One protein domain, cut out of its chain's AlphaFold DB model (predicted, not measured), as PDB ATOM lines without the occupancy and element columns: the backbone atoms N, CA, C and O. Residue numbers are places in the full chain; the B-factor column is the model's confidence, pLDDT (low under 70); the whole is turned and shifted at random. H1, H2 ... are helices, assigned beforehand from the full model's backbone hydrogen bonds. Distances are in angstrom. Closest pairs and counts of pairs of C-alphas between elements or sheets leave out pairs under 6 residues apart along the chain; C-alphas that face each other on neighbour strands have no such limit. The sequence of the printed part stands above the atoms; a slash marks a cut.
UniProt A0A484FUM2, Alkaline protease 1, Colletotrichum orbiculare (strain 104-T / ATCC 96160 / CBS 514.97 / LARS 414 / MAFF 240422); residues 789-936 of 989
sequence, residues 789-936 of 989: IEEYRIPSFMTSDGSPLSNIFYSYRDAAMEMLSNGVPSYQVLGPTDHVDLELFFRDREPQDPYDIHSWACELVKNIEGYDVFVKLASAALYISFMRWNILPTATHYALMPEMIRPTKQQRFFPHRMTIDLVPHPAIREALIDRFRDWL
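AT A GLANCE: This is residues 789 to 936 of the 989 residues of the protein "Alkaline protease 1" of Colletotrichum orbiculare (strain 104-T / ATCC 96160 / CBS 514.97 / LARS 414 / MAFF 240422) (UniProt A0A484FUM2). Two lobes lie along the longest axis: a larger one, H1 to H6, built round the long helix H5, and a smaller one of short helices, H7 to H9. H4 and H6 fold back along H5, H1 slants in to meet residues 883 to 887 of H5, H2 packs on H1, and H3 packs on H4. The 148 printed residues hold nine named helices, H1 to H9 in order, and no named strand: all helix. The whole is compact, with a radius of gyration of the C-alphas of 15.2 A and spans of 45 by 38 by 27 A.

HOW THE PARTS SIT: Start at the stretch from Ile 789 to residue 803, which has no named element; in it, residues 798 to 799 make a short parallel pairing with residues 912 to 913. Next, H1, residues 804 to 821, touches H2, residues 826 to 830, at C-alphas 816 and 829, the closest, 6.0 A apart. H3, residues 839 to 842, touches H4, residues 853 to 862, closest at C-alphas 841 and 858, 4.7 A. H4 and H5, residues 869 to 887, form a hairpin, closest at C-alphas 857 and 876, 5.1 A. Residues 813 to 817 of H1 touch H5 at a steep tilt of 46 degrees, closest at C-alphas 817 and 887, 5.8 A. H6, residues 891 to 896, makes a hairpin with H5, closest at C-alphas 885 and 893, 5.2 A. H9, residues 922 to 930, touches H7, residues 905 to 909, and H8, residues 914 to 917, closest at C-alphas 906 and 926, 6.6 A, and 916 and 925, 5.9 A. Every O i to N i+4 pair is within hydrogen-bond range in H1, H2, H4, H5, H6 and H9; H7 has 0 of 1, with 1 of 2 O i to N i+3 pairs, and H3 and H8 are too short.

IN THESE COORDINATES: Find C-alpha 804 at (-443.373, 314.149, 57.044); H1 runs 25.6 A from there. H5 runs 26.6 A, and H9 ends at (-466.244, 318.852, 53.246).

THE WHOLE: The farthest C-alphas, Gln 848 and Arg 933, are 44.9 A apart. The printed part has no cut and no long link. Its mean pLDDT is 76.3; 35 residues are under 70, among them 799 to 807 and 927 to 936.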
ATOM      1  N   ILE A 789    -472.849 307.311  70.912       56.56
ATOM      2  CA  ILE A 789    -471.533 306.843  71.350       56.56
ATOM      3  C   ILE A 789    -470.907 307.974  72.144       56.56
ATOM      4  O   ILE A 789    -470.951 309.130  71.721       56.56
ATOM      5  N   GLU A 790    -470.341 307.649  73.299       60.94
ATOM      6  CA  GLU A 790    -469.651 308.641  74.113       60.94
ATOM      7  C   GLU A 790    -468.454 309.204  73.342       60.94
ATOM      8  O   GLU A 790    -467.592 308.458  72.877       60.94
ATOM      9  N   GLU A 791    -468.412 310.527  73.199       68.50
ATOM     10  CA  GLU A 791    -467.524 311.220  72.259       68.50
ATOM     11  C   GLU A 791    -466.039 310.898  72.443       68.50
ATOM     12  O   GLU A 791    -465.290 310.834  71.474       68.50
ATOM     13  N   TYR A 792    -465.629 310.645  73.687       71.56
ATOM     14  CA  TYR A 792    -464.244 310.374  74.050       71.56
ATOM     15  C   TYR A 792    -463.732 308.998  73.601       71.56
ATOM     16  O   TYR A 792    -462.532 308.756  73.694       71.56
ATOM     17  N   ARG A 793    -464.619 308.092  73.160       63.19
ATOM     18  CA  ARG A 793    -464.282 306.707  72.782       63.19
ATOM     19  C   ARG A 793    -463.981 306.521  71.297       63.19
ATOM     20  O   ARG A 793    -463.617 305.417  70.905       63.19
ATOM     21  N   ILE A 794    -464.178 307.551  70.475       66.12
ATOM     22  CA  ILE A 794    -463.967 307.473  69.026       66.12
ATOM     23  C   ILE A 794    -462.804 308.392  68.655       66.12
ATOM     24  O   ILE A 794    -463.014 309.606  68.611       66.12
ATOM     25  N   PRO A 795    -461.605 307.843  68.385       68.00
ATOM     26  CA  PRO A 795    -460.497 308.590  67.798       68.00
ATOM     27  C   PRO A 795    -460.901 309.285  66.490       68.00
ATOM     28  O   PRO A 795    -461.801 308.817  65.788       68.00
ATOM     29  N   SER A 796    -460.222 310.376  66.129       70.50
ATOM     30  CA  SER A 796    -460.371 310.956  64.789       70.50
ATOM     31  C   SER A 796    -460.013 309.926  63.716       70.50
ATOM     32  O   SER A 796    -459.020 309.204  63.834       70.50
ATOM     33  N   PHE A 797    -460.791 309.887  62.636       67.19
ATOM     34  CA  PHE A 797    -460.565 309.008  61.495       67.19
ATOM     35  C   PHE A 797    -459.511 309.605  60.546       67.19
ATOM     36  O   PHE A 797    -459.790 309.958  59.402       67.19
ATOM     37  N   MET A 798    -458.287 309.745  61.047       73.25
ATOM     38  CA  MET A 798    -457.170 310.304  60.287       73.25
ATOM     39  C   MET A 798    -456.583 309.260  59.326       73.25
ATOM     40  O   MET A 798    -456.330 308.119  59.722       73.25
ATOM     41  N   THR A 799    -456.310 309.661  58.086       62.16
ATOM     42  CA  THR A 799    -455.558 308.893  57.088       62.16
ATOM     43  C   THR A 799    -454.113 309.370  57.051       62.16
ATOM     44  O   THR A 799    -453.869 310.581  57.018       62.16
ATOM     45  N   SER A 800    -453.163 308.439  56.991       62.97
ATOM     46  CA  SER A 800    -451.782 308.804  56.698       62.97
ATOM     47  C   SER A 800    -451.649 309.133  55.213       62.97
ATOM     48  O   SER A 800    -452.206 308.451  54.358       62.97
ATOM     49  N   ASP A 801    -450.993 310.250  54.921       57.47
ATOM     50  CA  ASP A 801    -450.800 310.780  53.570       57.47
ATOM     51  C   ASP A 801    -449.325 310.730  53.144       57.47
ATOM     52  O   ASP A 801    -448.939 311.355  52.159       57.47
ATOM     53  N   GLY A 802    -448.496 310.014  53.912       55.25
ATOM     54  CA  GLY A 802    -447.050 309.924  53.720       55.25
ATOM     55  C   GLY A 802    -446.296 311.234  53.964       55.25
ATOM     56  O   GLY A 802    -445.073 311.254  53.813       55.25
ATOM     57  N   SER A 803    -446.981 312.320  54.350       59.94
ATOM     58  CA  SER A 803    -446.324 313.592  54.645       59.94
ATOM     59  C   SER A 803    -445.383 313.445  55.845       59.94
ATOM     60  O   SER A 803    -445.660 312.656  56.755       59.94
ATOM     61  N   PRO A 804    -444.284 314.220  55.908       60.47
ATOM     62  CA  PRO A 804    -443.373 314.149  57.044       60.47
ATOM     63  C   PRO A 804    -444.081 314.387  58.380       60.47
ATOM     64  O   PRO A 804    -443.832 313.671  59.345       60.47
ATOM     65  N   LEU A 805    -445.036 315.319  58.405       66.69
ATOM     66  CA  LEU A 805    -445.830 315.624  59.588       66.69
ATOM     67  C   LEU A 805    -446.737 314.453  60.002       66.69
ATOM     68  O   LEU A 805    -446.806 314.121  61.184       66.69
ATOM     69  N   SER A 806    -447.380 313.786  59.036       68.12
ATOM     70  CA  SER A 806    -448.153 312.567  59.294       68.12
ATOM     71  C   SER A 806    -447.266 311.451  59.851       68.12
ATOM     72  O   SER A 806    -447.635 310.816  60.837       68.12
ATOM     73  N   ASN A 807    -446.080 311.247  59.277       68.19
ATOM     74  CA  ASN A 807    -445.146 310.217  59.730       68.19
ATOM     75  C   ASN A 807    -444.629 310.498  61.149       68.19
ATOM     76  O   ASN A 807    -444.586 309.579  61.963       68.19
ATOM     77  N   ILE A 808    -444.293 311.753  61.476       73.00
ATOM     78  CA  ILE A 808    -443.868 312.166  62.827       73.00
ATOM     79  C   ILE A 808    -444.972 311.888  63.853       73.00
ATOM     80  O   ILE A 808    -444.705 311.339  64.919       73.00
ATOM     81  N   PHE A 809    -446.222 312.218  63.527       81.44
ATOM     82  CA  PHE A 809    -447.351 311.981  64.422       81.44
ATOM     83  C   PHE A 809    -447.601 310.490  64.666       81.44
ATOM     84  O   PHE A 809    -447.664 310.059  65.818       81.44
ATOM     85  N   TYR A 810    -447.744 309.694  63.599       77.81
ATOM     86  CA  TYR A 810    -448.067 308.270  63.724       77.81
ATOM     87  C   TYR A 810    -446.925 307.481  64.364       77.81
ATOM     88  O   TYR A 810    -447.177 306.674  65.253       77.81
ATOM     89  N   SER A 811    -445.675 307.759  63.980       74.88
ATOM     90  CA  SER A 811    -444.513 307.075  64.556       74.88
ATOM     91  C   SER A 811    -444.382 307.315  66.059       74.88
ATOM     92  O   SER A 811    -444.150 306.363  66.803       74.88
ATOM     93  N   TYR A 812    -444.592 308.554  66.515       82.75
ATOM     94  CA  TYR A 812    -444.566 308.875  67.936       82.75
ATOM     95  C   TYR A 812    -445.749 308.247  68.685       82.75
ATOM     96  O   TYR A 812    -445.557 307.577  69.699       82.75
ATOM     97  N   ARG A 813    -446.977 308.404  68.169       85.38
ATOM     98  CA  ARG A 813    -448.196 307.847  68.779       85.38
ATOM     99  C   ARG A 813    -448.090 306.332  68.965       85.38
ATOM    100  O   ARG A 813    -448.402 305.823  70.038       85.38
ATOM    101  N   ASP A 814    -447.665 305.623  67.924       80.88
ATOM    102  CA  ASP A 814    -447.611 304.162  67.921       80.88
ATOM    103  C   ASP A 814    -446.503 303.649  68.851       80.88
ATOM    104  O   ASP A 814    -446.750 302.727  69.628       80.88
ATOM    105  N   ALA A 815    -445.342 304.312  68.879       75.88
ATOM    106  CA  ALA A 815    -444.281 304.003  69.837       75.88
ATOM    107  C   ALA A 815    -444.701 304.275  71.292       75.88
ATOM    108  O   ALA A 815    -444.420 303.475  72.182       75.88
ATOM    109  N   ALA A 816    -445.426 305.364  71.549       77.56
ATOM    110  CA  ALA A 816    -445.947 305.670  72.878       77.56
ATOM    111  C   ALA A 816    -446.969 304.618  73.352       77.56
ATOM    112  O   ALA A 816    -446.937 304.190  74.508       77.56
ATOM    113  N   MET A 817    -447.856 304.153  72.464       79.31
ATOM    114  CA  MET A 817    -448.790 303.059  72.769       79.31
ATOM    115  C   MET A 817    -448.056 301.739  73.039       79.31
ATOM    116  O   MET A 817    -448.421 301.016  73.968       79.31
ATOM    117  N   GLU A 818    -447.000 301.453  72.279       74.06
ATOM    118  CA  GLU A 818    -446.136 300.288  72.470       74.06
ATOM    119  C   GLU A 818    -445.443 300.324  73.843       74.06
ATOM    120  O   GLU A 818    -445.542 299.360  74.605       74.06
ATOM    121  N   MET A 819    -444.853 301.460  74.228       73.75
ATOM    122  CA  MET A 819    -444.234 301.651  75.547       73.75
ATOM    123  C   MET A 819    -445.230 301.398  76.687       73.75
ATOM    124  O   MET A 819    -444.932 300.647  77.618       73.75
ATOM    125  N   LEU A 820    -446.441 301.959  76.597       76.44
ATOM    126  CA  LEU A 820    -447.497 301.710  77.585       76.44
ATOM    127  C   LEU A 820    -447.892 300.228  77.645       76.44
ATOM    128  O   LEU A 820    -448.114 299.695  78.734       76.44
ATOM    129  N   SER A 821    -447.968 299.552  76.495       68.50
ATOM    130  CA  SER A 821    -448.317 298.128  76.421       68.50
ATOM    131  C   SER A 821    -447.239 297.219  77.022       68.50
ATOM    132  O   SER A 821    -447.566 296.214  77.651       68.50
ATOM    133  N   ASN A 822    -445.974 297.639  76.934       67.69
ATOM    134  CA  ASN A 822    -444.811 296.968  77.515       67.69
ATOM    135  C   ASN A 822    -444.614 297.280  79.009       67.69
ATOM    136  O   ASN A 822    -443.605 296.905  79.604       67.69
ATOM    137  N   GLY A 823    -445.584 297.949  79.642       71.31
ATOM    138  CA  GLY A 823    -445.580 298.218  81.077       71.31
ATOM    139  C   GLY A 823    -444.769 299.445  81.490       71.31
ATOM    140  O   GLY A 823    -444.567 299.646  82.690       71.31
ATOM    141  N   VAL A 824    -444.336 300.286  80.540       75.25
ATOM    142  CA  VAL A 824    -443.726 301.577  80.874       75.25
ATOM    143  C   VAL A 824    -444.769 302.434  81.602       75.25
ATOM    144  O   VAL A 824    -445.900 302.577  81.120       75.25
ATOM    145  N   PRO A 825    -444.436 303.012  82.770       77.81
ATOM    146  CA  PRO A 825    -445.374 303.836  83.515       77.81
ATOM    147  C   PRO A 825    -445.909 305.005  82.685       77.81
ATOM    148  O   PRO A 825    -445.154 305.714  82.019       77.81
ATOM    149  N   SER A 826    -447.213 305.273  82.789       77.69
ATOM    150  CA  SER A 826    -447.876 306.287  81.961       77.69
ATOM    151  C   SER A 826    -447.318 307.697  82.118       77.69
ATOM    152  O   SER A 826    -447.379 308.461  81.165       77.69
ATOM    153  N   TYR A 827    -446.739 308.046  83.267       79.69
ATOM    154  CA  TYR A 827    -446.109 309.352  83.471       79.69
ATOM    155  C   TYR A 827    -444.806 309.525  82.671       79.69
ATOM    156  O   TYR A 827    -444.456 310.654  82.362       79.69
ATOM    157  N   GLN A 828    -444.105 308.440  82.315       76.88
ATOM    158  CA  GLN A 828    -442.875 308.505  81.506       76.88
ATOM    159  C   GLN A 828    -443.170 308.682  80.014       76.88
ATOM    160  O   GLN A 828    -442.340 309.199  79.279       76.88
ATOM    161  N   VAL A 829    -444.354 308.249  79.574       80.81
ATOM    162  CA  VAL A 829    -444.796 308.352  78.175       80.81
ATOM    163  C   VAL A 829    -445.655 309.596  77.967       80.81
ATOM    164  O   VAL A 829    -445.480 310.345  77.014       80.81
ATOM    165  N   LEU A 830    -446.609 309.831  78.867       84.75
ATOM    166  CA  LEU A 830    -447.581 310.915  78.757       84.75
ATOM    167  C   LEU A 830    -447.142 312.186  79.481       84.75
ATOM    168  O   LEU A 830    -447.840 313.182  79.358       84.75
ATOM    169  N   GLY A 831    -446.059 312.170  80.257       85.31
ATOM    170  CA  GLY A 831    -445.610 313.333  81.020       85.31
ATOM    171  C   GLY A 831    -446.630 313.842  82.059       85.31
ATOM    172  O   GLY A 831    -447.714 313.256  82.250       85.31
ATOM    173  N   PRO A 832    -446.304 314.943  82.756       80.94
ATOM    174  CA  PRO A 832    -447.137 315.516  83.812       80.94
ATOM    175  C   PRO A 832    -448.508 315.979  83.293       80.94
ATOM    176  O   PRO A 832    -448.628 316.590  82.239       80.94
ATOM    177  N   THR A 833    -449.583 315.671  84.023       75.00
ATOM    178  CA  THR A 833    -450.961 316.061  83.647       75.00
ATOM    179  C   THR A 833    -451.355 317.462  84.108       75.00
ATOM    180  O   THR A 833    -452.351 318.005  83.640       75.00
ATOM    181  N   ASP A 834    -450.644 317.999  85.092       74.88
ATOM    182  CA  ASP A 834    -450.985 319.203  85.851       74.88
ATOM    183  C   ASP A 834    -450.302 320.474  85.324       74.88
ATOM    184  O   ASP A 834    -450.774 321.576  85.596       74.88
ATOM    185  N   HIS A 835    -449.235 320.334  84.539       79.38
ATOM    186  CA  HIS A 835    -448.519 321.437  83.907       79.38
ATOM    187  C   HIS A 835    -447.922 321.000  82.564       79.38
ATOM    188  O   HIS A 835    -447.770 319.812  82.293       79.38
ATOM    189  N   VAL A 836    -447.605 321.971  81.705       83.25
ATOM    190  CA  VAL A 836    -446.939 321.728  80.421       83.25
ATOM    191  C   VAL A 836    -445.445 321.974  80.591       83.25
ATOM    192  O   VAL A 836    -445.046 323.118  80.791       83.25
ATOM    193  N   ASP A 837    -444.637 320.916  80.516       86.75
ATOM    194  CA  ASP A 837    -443.183 321.042  80.371       86.75
ATOM    195  C   ASP A 837    -442.838 321.623  78.987       86.75
ATOM    196  O   ASP A 837    -443.368 321.173  77.969       86.75
ATOM    197  N   LEU A 838    -442.008 322.666  78.971       88.19
ATOM    198  CA  LEU A 838    -441.590 323.417  77.784       88.19
ATOM    199  C   LEU A 838    -440.066 323.485  77.654       88.19
ATOM    200  O   LEU A 838    -439.560 324.262  76.847       88.19
ATOM    201  N   GLU A 839    -439.317 322.717  78.442       86.00
ATOM    202  CA  GLU A 839    -437.861 322.837  78.502       86.00
ATOM    203  C   GLU A 839    -437.217 322.661  77.111       86.00
ATOM    204  O   GLU A 839    -436.456 323.515  76.650       86.00
ATOM    205  N   LEU A 840    -437.640 321.639  76.358       86.12
ATOM    206  CA  LEU A 840    -437.164 321.380  74.989       86.12
ATOM    207  C   LEU A 840    -437.675 322.362  73.927       86.12
ATOM    208  O   LEU A 840    -437.250 322.310  72.774       86.12
ATOM    209  N   PHE A 841    -438.575 323.279  74.283       88.56
ATOM    210  CA  PHE A 841    -438.929 324.382  73.394       88.56
ATOM    211  C   PHE A 841    -437.823 325.446  73.369       88.56
ATOM    212  O   PHE A 841    -437.562 326.046  72.327       88.56
ATOM    213  N   PHE A 842    -437.165 325.679  74.511       87.88
ATOM    214  CA  PHE A 842    -436.194 326.764  74.686       87.88
ATOM    215  C   PHE A 842    -434.736 326.336  74.531       87.88
ATOM    216  O   PHE A 842    -433.878 327.193  74.321       87.88
ATOM    217  N   ARG A 843    -434.447 325.036  74.608       88.50
ATOM    218  CA  ARG A 843    -433.106 324.493  74.383       88.50
ATOM    219  C   ARG A 843    -433.135 323.268  73.486       88.50
ATOM    220  O   ARG A 843    -434.199 322.784  73.106       88.50
ATOM    221  N   ASP A 844    -431.956 322.821  73.091       82.56
ATOM    222  CA  ASP A 844    -431.796 321.583  72.341       82.56
ATOM    223  C   ASP A 844    -431.824 320.378  73.279       82.56
ATOM    224  O   ASP A 844    -431.604 320.492  74.493       82.56
ATOM    225  N   ARG A 845    -432.149 319.226  72.694       83.69
ATOM    226  CA  ARG A 845    -432.252 317.959  73.403       83.69
ATOM    227  C   ARG A 845    -430.876 317.454  73.818       83.69
ATOM    228  O   ARG A 845    -429.957 317.361  73.007       83.69
ATOM    229  N   GLU A 846    -430.787 317.033  75.067       82.94
ATOM    230  CA  GLU A 846    -429.662 316.314  75.645       82.94
ATOM    231  C   GLU A 846    -430.030 314.824  75.835       82.94
ATOM    232  O   GLU A 846    -431.212 314.484  75.952       82.94
ATOM    233  N   PRO A 847    -429.051 313.898  75.858       73.81
ATOM    234  CA  PRO A 847    -429.314 312.454  75.919       73.81
ATOM    235  C   PRO A 847    -430.166 311.988  77.111       73.81
ATOM    236  O   PRO A 847    -430.809 310.942  77.039       73.81
ATOM    237  N   GLN A 848    -430.164 312.743  78.208       78.44
ATOM    238  CA  GLN A 848    -430.904 312.444  79.434       78.44
ATOM    239  C   GLN A 848    -432.352 312.957  79.445       78.44
ATOM    240  O   GLN A 848    -433.076 312.694  80.407       78.44
ATOM    241  N   ASP A 849    -432.769 313.708  78.425       79.50
ATOM    242  CA  ASP A 849    -434.108 314.289  78.386       79.50
ATOM    243  C   ASP A 849    -435.198 313.232  78.166       79.50
ATOM    244  O   ASP A 849    -434.992 312.258  77.431       79.50
ATOM    245  N   PRO A 850    -436.390 313.418  78.764       76.06
ATOM    246  CA  PRO A 850    -437.495 312.487  78.602       76.06
ATOM    247  C   PRO A 850    -438.013 312.434  77.152       76.06
ATOM    248  O   PRO A 850    -437.847 313.353  76.346       76.06
ATOM    249  N   TYR A 851    -438.674 311.322  76.823       80.19
ATOM    250  CA  TYR A 851    -439.326 311.071  75.529       80.19
ATOM    251  C   TYR A 851    -440.853 311.096  75.653       80.19
ATOM    252  O   TYR A 851    -441.571 310.269  75.087       80.19
ATOM    253  N   ASP A 852    -441.356 312.051  76.427       86.75
ATOM    254  CA  ASP A 852    -442.780 312.206  76.683       86.75
ATOM    255  C   ASP A 852    -443.481 313.111  75.652       86.75
ATOM    256  O   ASP A 852    -442.863 313.715  74.770       86.75
ATOM    257  N   ILE A 853    -444.814 313.185  75.741       90.06
ATOM    258  CA  ILE A 853    -445.628 313.952  74.783       90.06
ATOM    259  C   ILE A 853    -445.286 315.450  74.783       90.06
ATOM    260  O   ILE A 853    -445.554 316.137  73.797       90.06
ATOM    261  N   HIS A 854    -444.742 315.961  75.891       91.50
ATOM    262  CA  HIS A 854    -444.383 317.367  76.057       91.50
ATOM    263  C   HIS A 854    -443.151 317.676  75.221       91.50
ATOM    264  O   HIS A 854    -443.153 318.610  74.420       91.50
ATOM    265  N   SER A 855    -442.157 316.805  75.346       88.12
ATOM    266  CA  SER A 855    -440.922 316.820  74.583       88.12
ATOM    267  C   SER A 855    -441.191 316.760  73.074       88.12
ATOM    268  O   SER A 855    -440.761 317.647  72.335       88.12
ATOM    269  N   TRP A 856    -442.021 315.804  72.635       89.44
ATOM    270  CA  TRP A 856    -442.446 315.674  71.234       89.44
ATOM    271  C   TRP A 856    -443.125 316.938  70.698       89.44
ATOM    272  O   TRP A 856    -442.794 317.417  69.613       89.44
ATOM    273  N   ALA A 857    -444.080 317.495  71.449       88.44
ATOM    274  CA  ALA A 857    -444.815 318.669  71.000       88.44
ATOM    275  C   ALA A 857    -443.911 319.902  70.902       88.44
ATOM    276  O   ALA A 857    -444.033 320.659  69.939       88.44
ATOM    277  N   CYS A 858    -443.003 320.091  71.862       87.81
ATOM    278  CA  CYS A 858    -442.062 321.207  71.877       87.81
ATOM    279  C   CYS A 858    -441.128 321.180  70.668       87.81
ATOM    280  O   CYS A 858    -441.020 322.185  69.969       87.81
ATOM    281  N   GLU A 859    -440.513 320.035  70.380       84.50
ATOM    282  CA  GLU A 859    -439.615 319.882  69.230       84.50
ATOM    283  C   GLU A 859    -440.361 320.018  67.901       84.50
ATOM    284  O   GLU A 859    -439.853 320.631  66.960       84.50
ATOM    285  N   LEU A 860    -441.605 319.532  67.839       83.69
ATOM    286  CA  LEU A 860    -442.448 319.692  66.662       83.69
ATOM    287  C   LEU A 860    -442.723 321.169  66.350       83.69
ATOM    288  O   LEU A 860    -442.620 321.575  65.196       83.69
ATOM    289  N   VAL A 861    -443.101 321.975  67.352       82.44
ATOM    290  CA  VAL A 861    -443.499 323.375  67.121       82.44
ATOM    291  C   VAL A 861    -442.328 324.357  67.106       82.44
ATOM    292  O   VAL A 861    -442.435 325.412  66.476       82.44
ATOM    293  N   LYS A 862    -441.217 324.037  67.784       82.31
ATOM    294  CA  LYS A 862    -440.003 324.869  67.828       82.31
ATOM    295  C   LYS A 862    -439.483 325.115  66.412       82.31
ATOM    296  O   LYS A 862    -439.225 326.267  66.056       82.31
ATOM    297  N   ASN A 863    -439.496 324.064  65.593       72.00
ATOM    298  CA  ASN A 863    -438.952 324.032  64.237       72.00
ATOM    299  C   ASN A 863    -439.911 324.544  63.140       72.00
ATOM    300  O   ASN A 863    -439.570 324.511  61.961       72.00
ATOM    301  N   ILE A 864    -441.102 325.051  63.491       71.69
ATOM    302  CA  ILE A 864    -442.027 325.654  62.515       71.69
ATOM    303  C   ILE A 864    -441.644 327.117  62.278       71.69
ATOM    304  O   ILE A 864    -441.745 327.940  63.184       71.69
ATOM    305  N   GLU A 865    -441.232 327.487  61.074       64.12
ATOM    306  CA  GLU A 865    -440.905 328.881  60.755       64.12
ATOM    307  C   GLU A 865    -442.140 329.737  60.429       64.12
ATOM    308  O   GLU A 865    -443.207 329.232  60.086       64.12
ATOM    309  N   GLY A 866    -442.020 331.061  60.578       70.56
ATOM    310  CA  GLY A 866    -443.082 332.021  60.239       70.56
ATOM    311  C   GLY A 866    -444.189 332.201  61.288       70.56
ATOM    312  O   GLY A 866    -445.038 333.077  61.124       70.56
ATOM    313  N   TYR A 867    -444.185 331.423  62.377       73.25
ATOM    314  CA  TYR A 867    -445.117 331.588  63.498       73.25
ATOM    315  C   TYR A 867    -444.471 332.310  64.678       73.25
ATOM    316  O   TYR A 867    -443.335 332.031  65.057       73.25
ATOM    317  N   ASP A 868    -445.237 333.213  65.287       86.94
ATOM    318  CA  ASP A 868    -444.849 333.894  66.517       86.94
ATOM    319  C   ASP A 868    -444.695 332.902  67.686       86.94
ATOM    320  O   ASP A 868    -445.387 331.882  67.759       86.94
ATOM    321  N   VAL A 869    -443.788 333.204  68.622       84.12
ATOM    322  CA  VAL A 869    -443.477 332.335  69.769       84.12
ATOM    323  C   VAL A 869    -444.724 332.017  70.598       84.12
ATOM    324  O   VAL A 869    -444.897 330.872  71.011       84.12
ATOM    325  N   PHE A 870    -445.639 332.970  70.790       84.94
ATOM    326  CA  PHE A 870    -446.887 332.727  71.516       84.94
ATOM    327  C   PHE A 870    -447.797 331.742  70.775       84.94
ATOM    328  O   PHE A 870    -448.447 330.911  71.410       84.94
ATOM    329  N   VAL A 871    -447.815 331.789  69.439       80.81
ATOM    330  CA  VAL A 871    -448.568 330.837  68.608       80.81
ATOM    331  C   VAL A 871    -447.958 329.445  68.714       80.81
ATOM    332  O   VAL A 871    -448.691 328.477  68.896       80.81
ATOM    333  N   LYS A 872    -446.627 329.330  68.677       82.94
ATOM    334  CA  LYS A 872    -445.934 328.044  68.846       82.94
ATOM    335  C   LYS A 872    -446.208 327.420  70.213       82.94
ATOM    336  O   LYS A 872    -446.571 326.249  70.285       82.94
ATOM    337  N   LEU A 873    -446.108 328.206  71.285       86.44
ATOM    338  CA  LEU A 873    -446.400 327.753  72.648       86.44
ATOM    339  C   LEU A 873    -447.867 327.328  72.813       86.44
ATOM    340  O   LEU A 873    -448.152 326.296  73.424       86.44
ATOM    341  N   ALA A 874    -448.801 328.083  72.227       84.75
ATOM    342  CA  ALA A 874    -450.212 327.707  72.206       84.75
ATOM    343  C   ALA A 874    -450.433 326.389  71.444       84.75
ATOM    344  O   ALA A 874    -451.149 325.511  71.927       84.75
ATOM    345  N   SER A 875    -449.782 326.214  70.291       84.25
ATOM    346  CA  SER A 875    -449.827 324.973  69.514       84.25
ATOM    347  C   SER A 875    -449.260 323.784  70.291       84.25
ATOM    348  O   SER A 875    -449.897 322.734  70.303       84.25
ATOM    349  N   ALA A 876    -448.140 323.946  71.007       86.81
ATOM    350  CA  ALA A 876    -447.568 322.890  71.846       86.81
ATOM    351  C   ALA A 876    -448.591 322.382  72.876       86.81
ATOM    352  O   ALA A 876    -448.871 321.187  72.946       86.81
ATOM    353  N   ALA A 877    -449.230 323.294  73.616       86.81
ATOM    354  CA  ALA A 877    -450.230 322.942  74.625       86.81
ATOM    355  C   ALA A 877    -451.458 322.216  74.032       86.81
ATOM    356  O   ALA A 877    -451.979 321.257  74.622       86.81
ATOM    357  N   LEU A 878    -451.914 322.643  72.849       87.12
ATOM    358  CA  LEU A 878    -453.018 321.996  72.137       87.12
ATOM    359  C   LEU A 878    -452.633 320.593  71.648       87.12
ATOM    360  O   LEU A 878    -453.406 319.650  71.838       87.12
ATOM    361  N   TYR A 879    -451.442 320.438  71.068       88.69
ATOM    362  CA  TYR A 879    -450.967 319.167  70.519       88.69
ATOM    363  C   TYR A 879    -450.671 318.140  71.608       88.69
ATOM    364  O   TYR A 879    -450.991 316.970  71.419       88.69
ATOM    365  N   ILE A 880    -450.184 318.564  72.778       89.62
ATOM    366  CA  ILE A 880    -450.029 317.705  73.964       89.62
ATOM    367  C   ILE A 880    -451.375 317.103  74.365       89.62
ATOM    368  O   ILE A 880    -451.502 315.890  74.519       89.62
ATOM    369  N   SER A 881    -452.405 317.943  74.493       88.50
ATOM    370  CA  SER A 881    -453.740 317.495  74.905       88.50
ATOM    371  C   SER A 881    -454.368 316.555  73.869       88.50
ATOM    372  O   SER A 881    -454.966 315.537  74.225       88.50
ATOM    373  N   PHE A 882    -454.189 316.867  72.583       88.06
ATOM    374  CA  PHE A 882    -454.667 316.049  71.470       88.06
ATOM    375  C   PHE A 882    -453.941 314.697  71.380       88.06
ATOM    376  O   PHE A 882    -454.590 313.653  71.274       88.06
ATOM    377  N   MET A 883    -452.609 314.689  71.472       88.94
ATOM    378  CA  MET A 883    -451.790 313.477  71.416       88.94
ATOM    379  C   MET A 883    -452.038 312.578  72.635       88.94
ATOM    380  O   MET A 883    -452.204 311.370  72.482       88.94
ATOM    381  N   ARG A 884    -452.191 313.158  73.835       90.00
ATOM    382  CA  ARG A 884    -452.535 312.415  75.061       90.00
ATOM    383  C   ARG A 884    -453.828 311.611  74.903       90.00
ATOM    384  O   ARG A 884    -453.891 310.455  75.320       90.00
ATOM    385  N   TRP A 885    -454.855 312.209  74.298       87.81
ATOM    386  CA  TRP A 885    -456.113 311.512  74.023       87.81
ATOM    387  C   TRP A 885    -455.983 310.485  72.886       87.81
ATOM    388  O   TRP A 885    -456.571 309.413  72.991       87.81
ATOM    389  N   ASN A 886    -455.182 310.759  71.851       86.75
ATOM    390  CA  ASN A 886    -454.935 309.804  70.761       86.75
ATOM    391  C   ASN A 886    -454.156 308.556  71.205       86.75
ATOM    392  O   ASN A 886    -454.395 307.483  70.659       86.75
ATOM    393  N   ILE A 887    -453.251 308.681  72.179       85.31
ATOM    394  CA  ILE A 887    -452.515 307.547  72.759       85.31
ATOM    395  C   ILE A 887    -453.399 306.770  73.743       85.31
ATOM    396  O   ILE A 887    -453.385 305.541  73.756       85.31
ATOM    397  N   LEU A 888    -454.172 307.471  74.585       83.19
ATOM    398  CA  LEU A 888    -454.996 306.839  75.618       83.19
ATOM    399  C   LEU A 888    -456.387 307.504  75.727       83.19
ATOM    400  O   LEU A 888    -456.584 308.391  76.570       83.19
ATOM    401  N   PRO A 889    -457.373 307.073  74.913       82.00
ATOM    402  CA  PRO A 889    -458.679 307.723  74.793       82.00
ATOM    403  C   PRO A 889    -459.590 307.424  75.993       82.00
ATOM    404  O   PRO A 889    -460.411 306.507  75.994       82.00
ATOM    405  N   THR A 890    -459.444 308.223  77.051       79.31
ATOM    406  CA  THR A 890    -460.266 308.159  78.271       79.31
ATOM    407  C   THR A 890    -461.118 309.413  78.433       79.31
ATOM    408  O   THR A 890    -460.785 310.477  77.905       79.31
ATOM    409  N   ALA A 891    -462.199 309.319  79.214       75.00
ATOM    410  CA  ALA A 891    -463.036 310.473  79.546       75.00
ATOM    411  C   ALA A 891    -462.224 311.607  80.199       75.00
ATOM    412  O   ALA A 891    -462.447 312.776  79.896       75.00
ATOM    413  N   THR A 892    -461.240 311.259  81.036       80.56
ATOM    414  CA  THR A 892    -460.339 312.215  81.689       80.56
ATOM    415  C   THR A 892    -459.464 312.949  80.675       80.56
ATOM    416  O   THR A 892    -459.428 314.175  80.682       80.56
ATOM    417  N   HIS A 893    -458.801 312.237  79.759       84.81
ATOM    418  CA  HIS A 893    -457.946 312.875  78.750       84.81
ATOM    419  C   HIS A 893    -458.740 313.695  77.732       84.81
ATOM    420  O   HIS A 893    -458.305 314.769  77.328       84.81
ATOM    421  N   TYR A 894    -459.941 313.245  77.370       83.00
ATOM    422  CA  TYR A 894    -460.836 314.017  76.512       83.00
ATOM    423  C   TYR A 894    -461.334 315.302  77.192       83.00
ATOM    424  O   TYR A 894    -461.484 316.333  76.539       83.00
ATOM    425  N   ALA A 895    -461.558 315.270  78.510       82.75
ATOM    426  CA  ALA A 895    -461.934 316.455  79.278       82.75
ATOM    427  C   ALA A 895    -460.800 317.492  79.359       82.75
ATOM    428  O   ALA A 895    -461.091 318.687  79.336       82.75
ATOM    429  N   LEU A 896    -459.536 317.045  79.399       82.38
ATOM    430  CA  LEU A 896    -458.353 317.918  79.358       82.38
ATOM    431  C   LEU A 896    -458.174 318.617  78.002       82.38
ATOM    432  O   LEU A 896    -457.570 319.682  77.937       82.38
ATOM    433  N   MET A 897    -458.721 318.051  76.924       85.75
ATOM    434  CA  MET A 897    -458.661 318.645  75.595       85.75
ATOM    435  C   MET A 897    -459.586 319.873  75.495       85.75
ATOM    436  O   MET A 897    -460.798 319.735  75.723       85.75
ATOM    437  N   PRO A 898    -459.069 321.063  75.117       83.94
ATOM    438  CA  PRO A 898    -459.894 322.246  74.887       83.94
ATOM    439  C   PRO A 898    -460.923 322.005  73.785       83.94
ATOM    440  O   PRO A 898    -460.614 321.364  72.783       83.94
ATOM    441  N   GLU A 899    -462.132 322.554  73.939       81.88
ATOM    442  CA  GLU A 899    -463.250 322.336  73.007       81.88
ATOM    443  C   GLU A 899    -462.863 322.592  71.543       81.88
ATOM    444  O   GLU A 899    -463.250 321.831  70.663       81.88
ATOM    445  N   MET A 900    -462.022 323.600  71.301       78.44
ATOM    446  CA  MET A 900    -461.585 323.997  69.963       78.44
ATOM    447  C   MET A 900    -460.834 322.893  69.196       78.44
ATOM    448  O   MET A 900    -461.040 322.749  67.994       78.44
ATOM    449  N   ILE A 901    -460.021 322.073  69.879       81.69
ATOM    450  CA  ILE A 901    -459.213 321.017  69.245       81.69
ATOM    451  C   ILE A 901    -459.897 319.643  69.323       81.69
ATOM    452  O   ILE A 901    -459.483 318.727  68.615       81.69
ATOM    453  N   ARG A 902    -461.003 319.505  70.079       86.00
ATOM    454  CA  ARG A 902    -461.779 318.253  70.127       86.00
ATOM    455  C   ARG A 902    -462.262 317.857  68.728       86.00
ATOM    456  O   ARG A 902    -462.688 318.739  67.981       86.00
ATOM    457  N   PRO A 903    -462.232 316.565  68.365       83.00
ATOM    458  CA  PRO A 903    -462.692 316.126  67.054       83.00
ATOM    459  C   PRO A 903    -464.158 316.475  66.839       83.00
ATOM    460  O   PRO A 903    -465.008 316.178  67.688       83.00
ATOM    461  N   THR A 904    -464.459 317.061  65.687       81.31
ATOM    462  CA  THR A 904    -465.829 317.311  65.244       81.31
ATOM    463  C   THR A 904    -466.526 315.997  64.911       81.31
ATOM    464  O   THR A 904    -465.911 314.933  64.786       81.31
ATOM    465  N   LYS A 905    -467.849 316.051  64.734       71.88
ATOM    466  CA  LYS A 905    -468.603 314.870  64.295       71.88
ATOM    467  C   LYS A 905    -468.108 314.373  62.939       71.88
ATOM    468  O   LYS A 905    -468.063 313.168  62.738       71.88
ATOM    469  N   GLN A 906    -467.704 315.270  62.039       68.56
ATOM    470  CA  GLN A 906    -467.156 314.864  60.750       68.56
ATOM    471  C   GLN A 906    -465.812 314.146  60.908       68.56
ATOM    472  O   GLN A 906    -465.661 313.053  60.380       68.56
ATOM    473  N   GLN A 907    -464.886 314.667  61.716       74.56
ATOM    474  CA  GLN A 907    -463.572 314.042  61.931       74.56
ATOM    475  C   GLN A 907    -463.657 312.620  62.504       74.56
ATOM    476  O   GLN A 907    -462.805 311.787  62.222       74.56
ATOM    477  N   ARG A 908    -464.697 312.294  63.277       73.38
ATOM    478  CA  ARG A 908    -464.894 310.941  63.835       73.38
ATOM    479  C   ARG A 908    -465.392 309.916  62.811       73.38
ATOM    480  O   ARG A 908    -465.289 308.719  63.056       73.38
ATOM    481  N   PHE A 909    -465.966 310.368  61.694       62.38
ATOM    482  CA  PHE A 909    -466.672 309.498  60.745       62.38
ATOM    483  C   PHE A 909    -466.281 309.708  59.281       62.38
ATOM    484  O   PHE A 909    -466.719 308.934  58.439       62.38
ATOM    485  N   PHE A 910    -465.480 310.717  58.955       60.00
ATOM    486  CA  PHE A 910    -464.991 310.963  57.606       60.00
ATOM    487  C   PHE A 910    -463.468 310.867  57.590       60.00
ATOM    488  O   PHE A 910    -462.820 311.561  58.370       60.00
ATOM    489  N   PRO A 911    -462.897 310.031  56.717       59.38
ATOM    490  CA  PRO A 911    -461.455 309.931  56.522       59.38
ATOM    491  C   PRO A 911    -460.854 311.265  56.059       59.38
ATOM    492  O   PRO A 911    -461.350 311.853  55.098       59.38
ATOM    493  N   HIS A 912    -459.799 311.745  56.719       68.88
ATOM    494  CA  HIS A 912    -459.156 313.028  56.401       68.88
ATOM    495  C   HIS A 912    -457.661 313.036  56.764       68.88
ATOM    496  O   HIS A 912    -457.212 312.238  57.581       68.88
ATOM    497  N   ARG A 913    -456.869 313.945  56.175       67.19
ATOM    498  CA  ARG A 913    -455.434 314.080  56.495       67.19
ATOM    499  C   ARG A 913    -455.242 314.514  57.947       67.19
ATOM    500  O   ARG A 913    -455.892 315.460  58.385       67.19
ATOM    501  N   MET A 914    -454.280 313.908  58.644       79.00
ATOM    502  CA  MET A 914    -453.918 314.266  60.026       79.00
ATOM    503  C   MET A 914    -453.633 315.767  60.197       79.00
ATOM    504  O   MET A 914    -453.927 316.340  61.240       79.00
ATOM    505  N   THR A 915    -453.096 316.434  59.171       72.06
ATOM    506  CA  THR A 915    -452.750 317.867  59.216       72.06
ATOM    507  C   THR A 915    -453.959 318.757  59.493       72.06
ATOM    508  O   THR A 915    -453.816 319.811  60.109       72.06
ATOM    509  N   ILE A 916    -455.157 318.308  59.107       77.81
ATOM    510  CA  ILE A 916    -456.412 319.002  59.393       77.81
ATOM    511  C   ILE A 916    -456.678 319.006  60.902       77.81
ATOM    512  O   ILE A 916    -457.123 320.022  61.426       77.81
ATOM    513  N   ASP A 917    -456.342 317.942  61.629       79.31
ATOM    514  CA  ASP A 917    -456.610 317.833  63.070       79.31
ATOM    515  C   ASP A 917    -455.775 318.791  63.912       79.31
ATOM    516  O   ASP A 917    -456.222 319.201  64.985       79.31
ATOM    517  N   LEU A 918    -454.630 319.224  63.379       76.94
ATOM    518  CA  LEU A 918    -453.766 320.232  63.987       76.94
ATOM    519  C   LEU A 918    -454.292 321.667  63.832       76.94
ATOM    520  O   LEU A 918    -453.742 322.578  64.452       76.94
ATOM    521  N   VAL A 919    -455.347 321.887  63.036       79.00
ATOM    522  CA  VAL A 919    -455.988 323.199  62.881       79.00
ATOM    523  C   VAL A 919    -456.897 323.467  64.090       79.00
ATOM    524  O   VAL A 919    -457.893 322.769  64.275       79.00
ATOM    525  N   PRO A 920    -456.647 324.503  64.909       71.75
ATOM    526  CA  PRO A 920    -457.393 324.688  66.156       71.75
ATOM    527  C   PRO A 920    -458.870 325.074  65.991       71.75
ATOM    528  O   PRO A 920    -459.611 325.042  66.967       71.75
ATOM    529  N   HIS A 921    -459.315 325.487  64.798       77.00
ATOM    530  CA  HIS A 921    -460.673 325.994  64.592       77.00
ATOM    531  C   HIS A 921    -461.606 324.921  63.994       77.00
ATOM    532  O   HIS A 921    -461.444 324.555  62.825       77.00
ATOM    533  N   PRO A 922    -462.649 324.466  64.716       78.19
ATOM    534  CA  PRO A 922    -463.490 323.346  64.287       78.19
ATOM    535  C   PRO A 922    -464.232 323.620  62.972       78.19
ATOM    536  O   PRO A 922    -464.249 322.754  62.108       78.19
ATOM    537  N   ALA A 923    -464.745 324.838  62.755       71.19
ATOM    538  CA  ALA A 923    -465.428 325.170  61.497       71.19
ATOM    539  C   ALA A 923    -464.488 325.179  60.277       71.19
ATOM    540  O   ALA A 923    -464.930 324.926  59.161       71.19
ATOM    541  N   ILE A 924    -463.192 325.458  60.482       70.19
ATOM    542  CA  ILE A 924    -462.206 325.391  59.396       70.19
ATOM    543  C   ILE A 924    -461.939 323.922  59.078       70.19
ATOM    544  O   ILE A 924    -461.929 323.552  57.912       70.19
ATOM    545  N   ARG A 925    -461.809 323.067  60.099       76.06
ATOM    546  CA  ARG A 925    -461.644 321.620  59.911       76.06
ATOM    547  C   ARG A 925    -462.828 320.988  59.187       76.06
ATOM    548  O   ARG A 925    -462.608 320.260  58.229       76.06
ATOM    549  N   GLU A 926    -464.061 321.316  59.571       70.56
ATOM    550  CA  GLU A 926    -465.259 320.850  58.853       70.56
ATOM    551  C   GLU A 926    -465.261 321.331  57.396       70.56
ATOM    552  O   GLU A 926    -465.445 320.533  56.483       70.56
ATOM    553  N   ALA A 927    -464.942 322.607  57.149       65.19
ATOM    554  CA  ALA A 927    -464.845 323.127  55.787       65.19
ATOM    555  C   ALA A 927    -463.754 322.428  54.950       65.19
ATOM    556  O   ALA A 927    -463.959 322.195  53.758       65.19
ATOM    557  N   LEU A 928    -462.611 322.090  55.557       64.81
ATOM    558  CA  LEU A 928    -461.511 321.370  54.907       64.81
ATOM    559  C   LEU A 928    -461.871 319.907  54.611       64.81
ATOM    560  O   LEU A 928    -461.469 319.380  53.575       64.81
ATOM    561  N   ILE A 929    -462.654 319.264  55.479       63.41
ATOM    562  CA  ILE A 929    -463.130 317.885  55.292       63.41
ATOM    563  C   ILE A 929    -464.219 317.830  54.218       63.41
ATOM    564  O   ILE A 929    -464.156 316.987  53.325       63.41
ATOM    565  N   ASP A 930    -465.164 318.772  54.236       58.12
ATOM    566  CA  ASP A 930    -466.244 318.852  53.246       58.12
ATOM    567  C   ASP A 930    -465.748 319.246  51.841       58.12
ATOM    568  O   ASP A 930    -466.402 318.941  50.842       58.12
ATOM    569  N   ARG A 931    -464.589 319.915  51.730       55.72
ATOM    570  CA  ARG A 931    -464.016 320.408  50.459       55.72
ATOM    571  C   ARG A 931    -462.637 319.828  50.148       55.72
ATOM    572  O   ARG A 931    -461.777 320.517  49.605       55.72
ATOM    573  N   PHE A 932    -462.454 318.538  50.414       47.97
ATOM    574  CA  PHE A 932    -461.192 317.794  50.264       47.97
ATOM    575  C   PHE A 932    -460.539 317.831  48.859       47.97
ATOM    576  O   PHE A 932    -459.442 317.314  48.667       47.97
ATOM    577  N   ARG A 933    -461.212 318.408  47.855       46.62
ATOM    578  CA  ARG A 933    -460.820 318.384  46.439       46.62
ATOM    579  C   ARG A 933    -459.725 319.395  46.068       46.62
ATOM    580  O   ARG A 933    -459.057 319.170  45.068       46.62
ATOM    581  N   ASP A 934    -459.501 320.430  46.880       44.28
ATOM    582  CA  ASP A 934    -458.701 321.608  46.487       44.28
ATOM    583  C   ASP A 934    -457.347 321.740  47.222       44.28
ATOM    584  O   ASP A 934    -456.702 322.784  47.134       44.28
ATOM    585  N   TRP A 935    -456.889 320.721  47.962       46.69
ATOM    586  CA  TRP A 935    -455.630 320.807  48.721       46.69
ATOM    587  C   TRP A 935    -454.620 319.723  48.322       46.69
ATOM    588  O   TRP A 935    -454.561 318.633  48.893       46.69
ATOM    589  N   LEU A 936    -453.783 320.049  47.336       50.38
ATOM    590  CA  LEU A 936    -452.441 319.478  47.210       50.38
ATOM    591  C   LEU A 936    -451.499 320.431  47.951       50.38
ATOM    592  O   LEU A 936    -451.485 321.625  47.650       50.38
TER     593      LEU A 936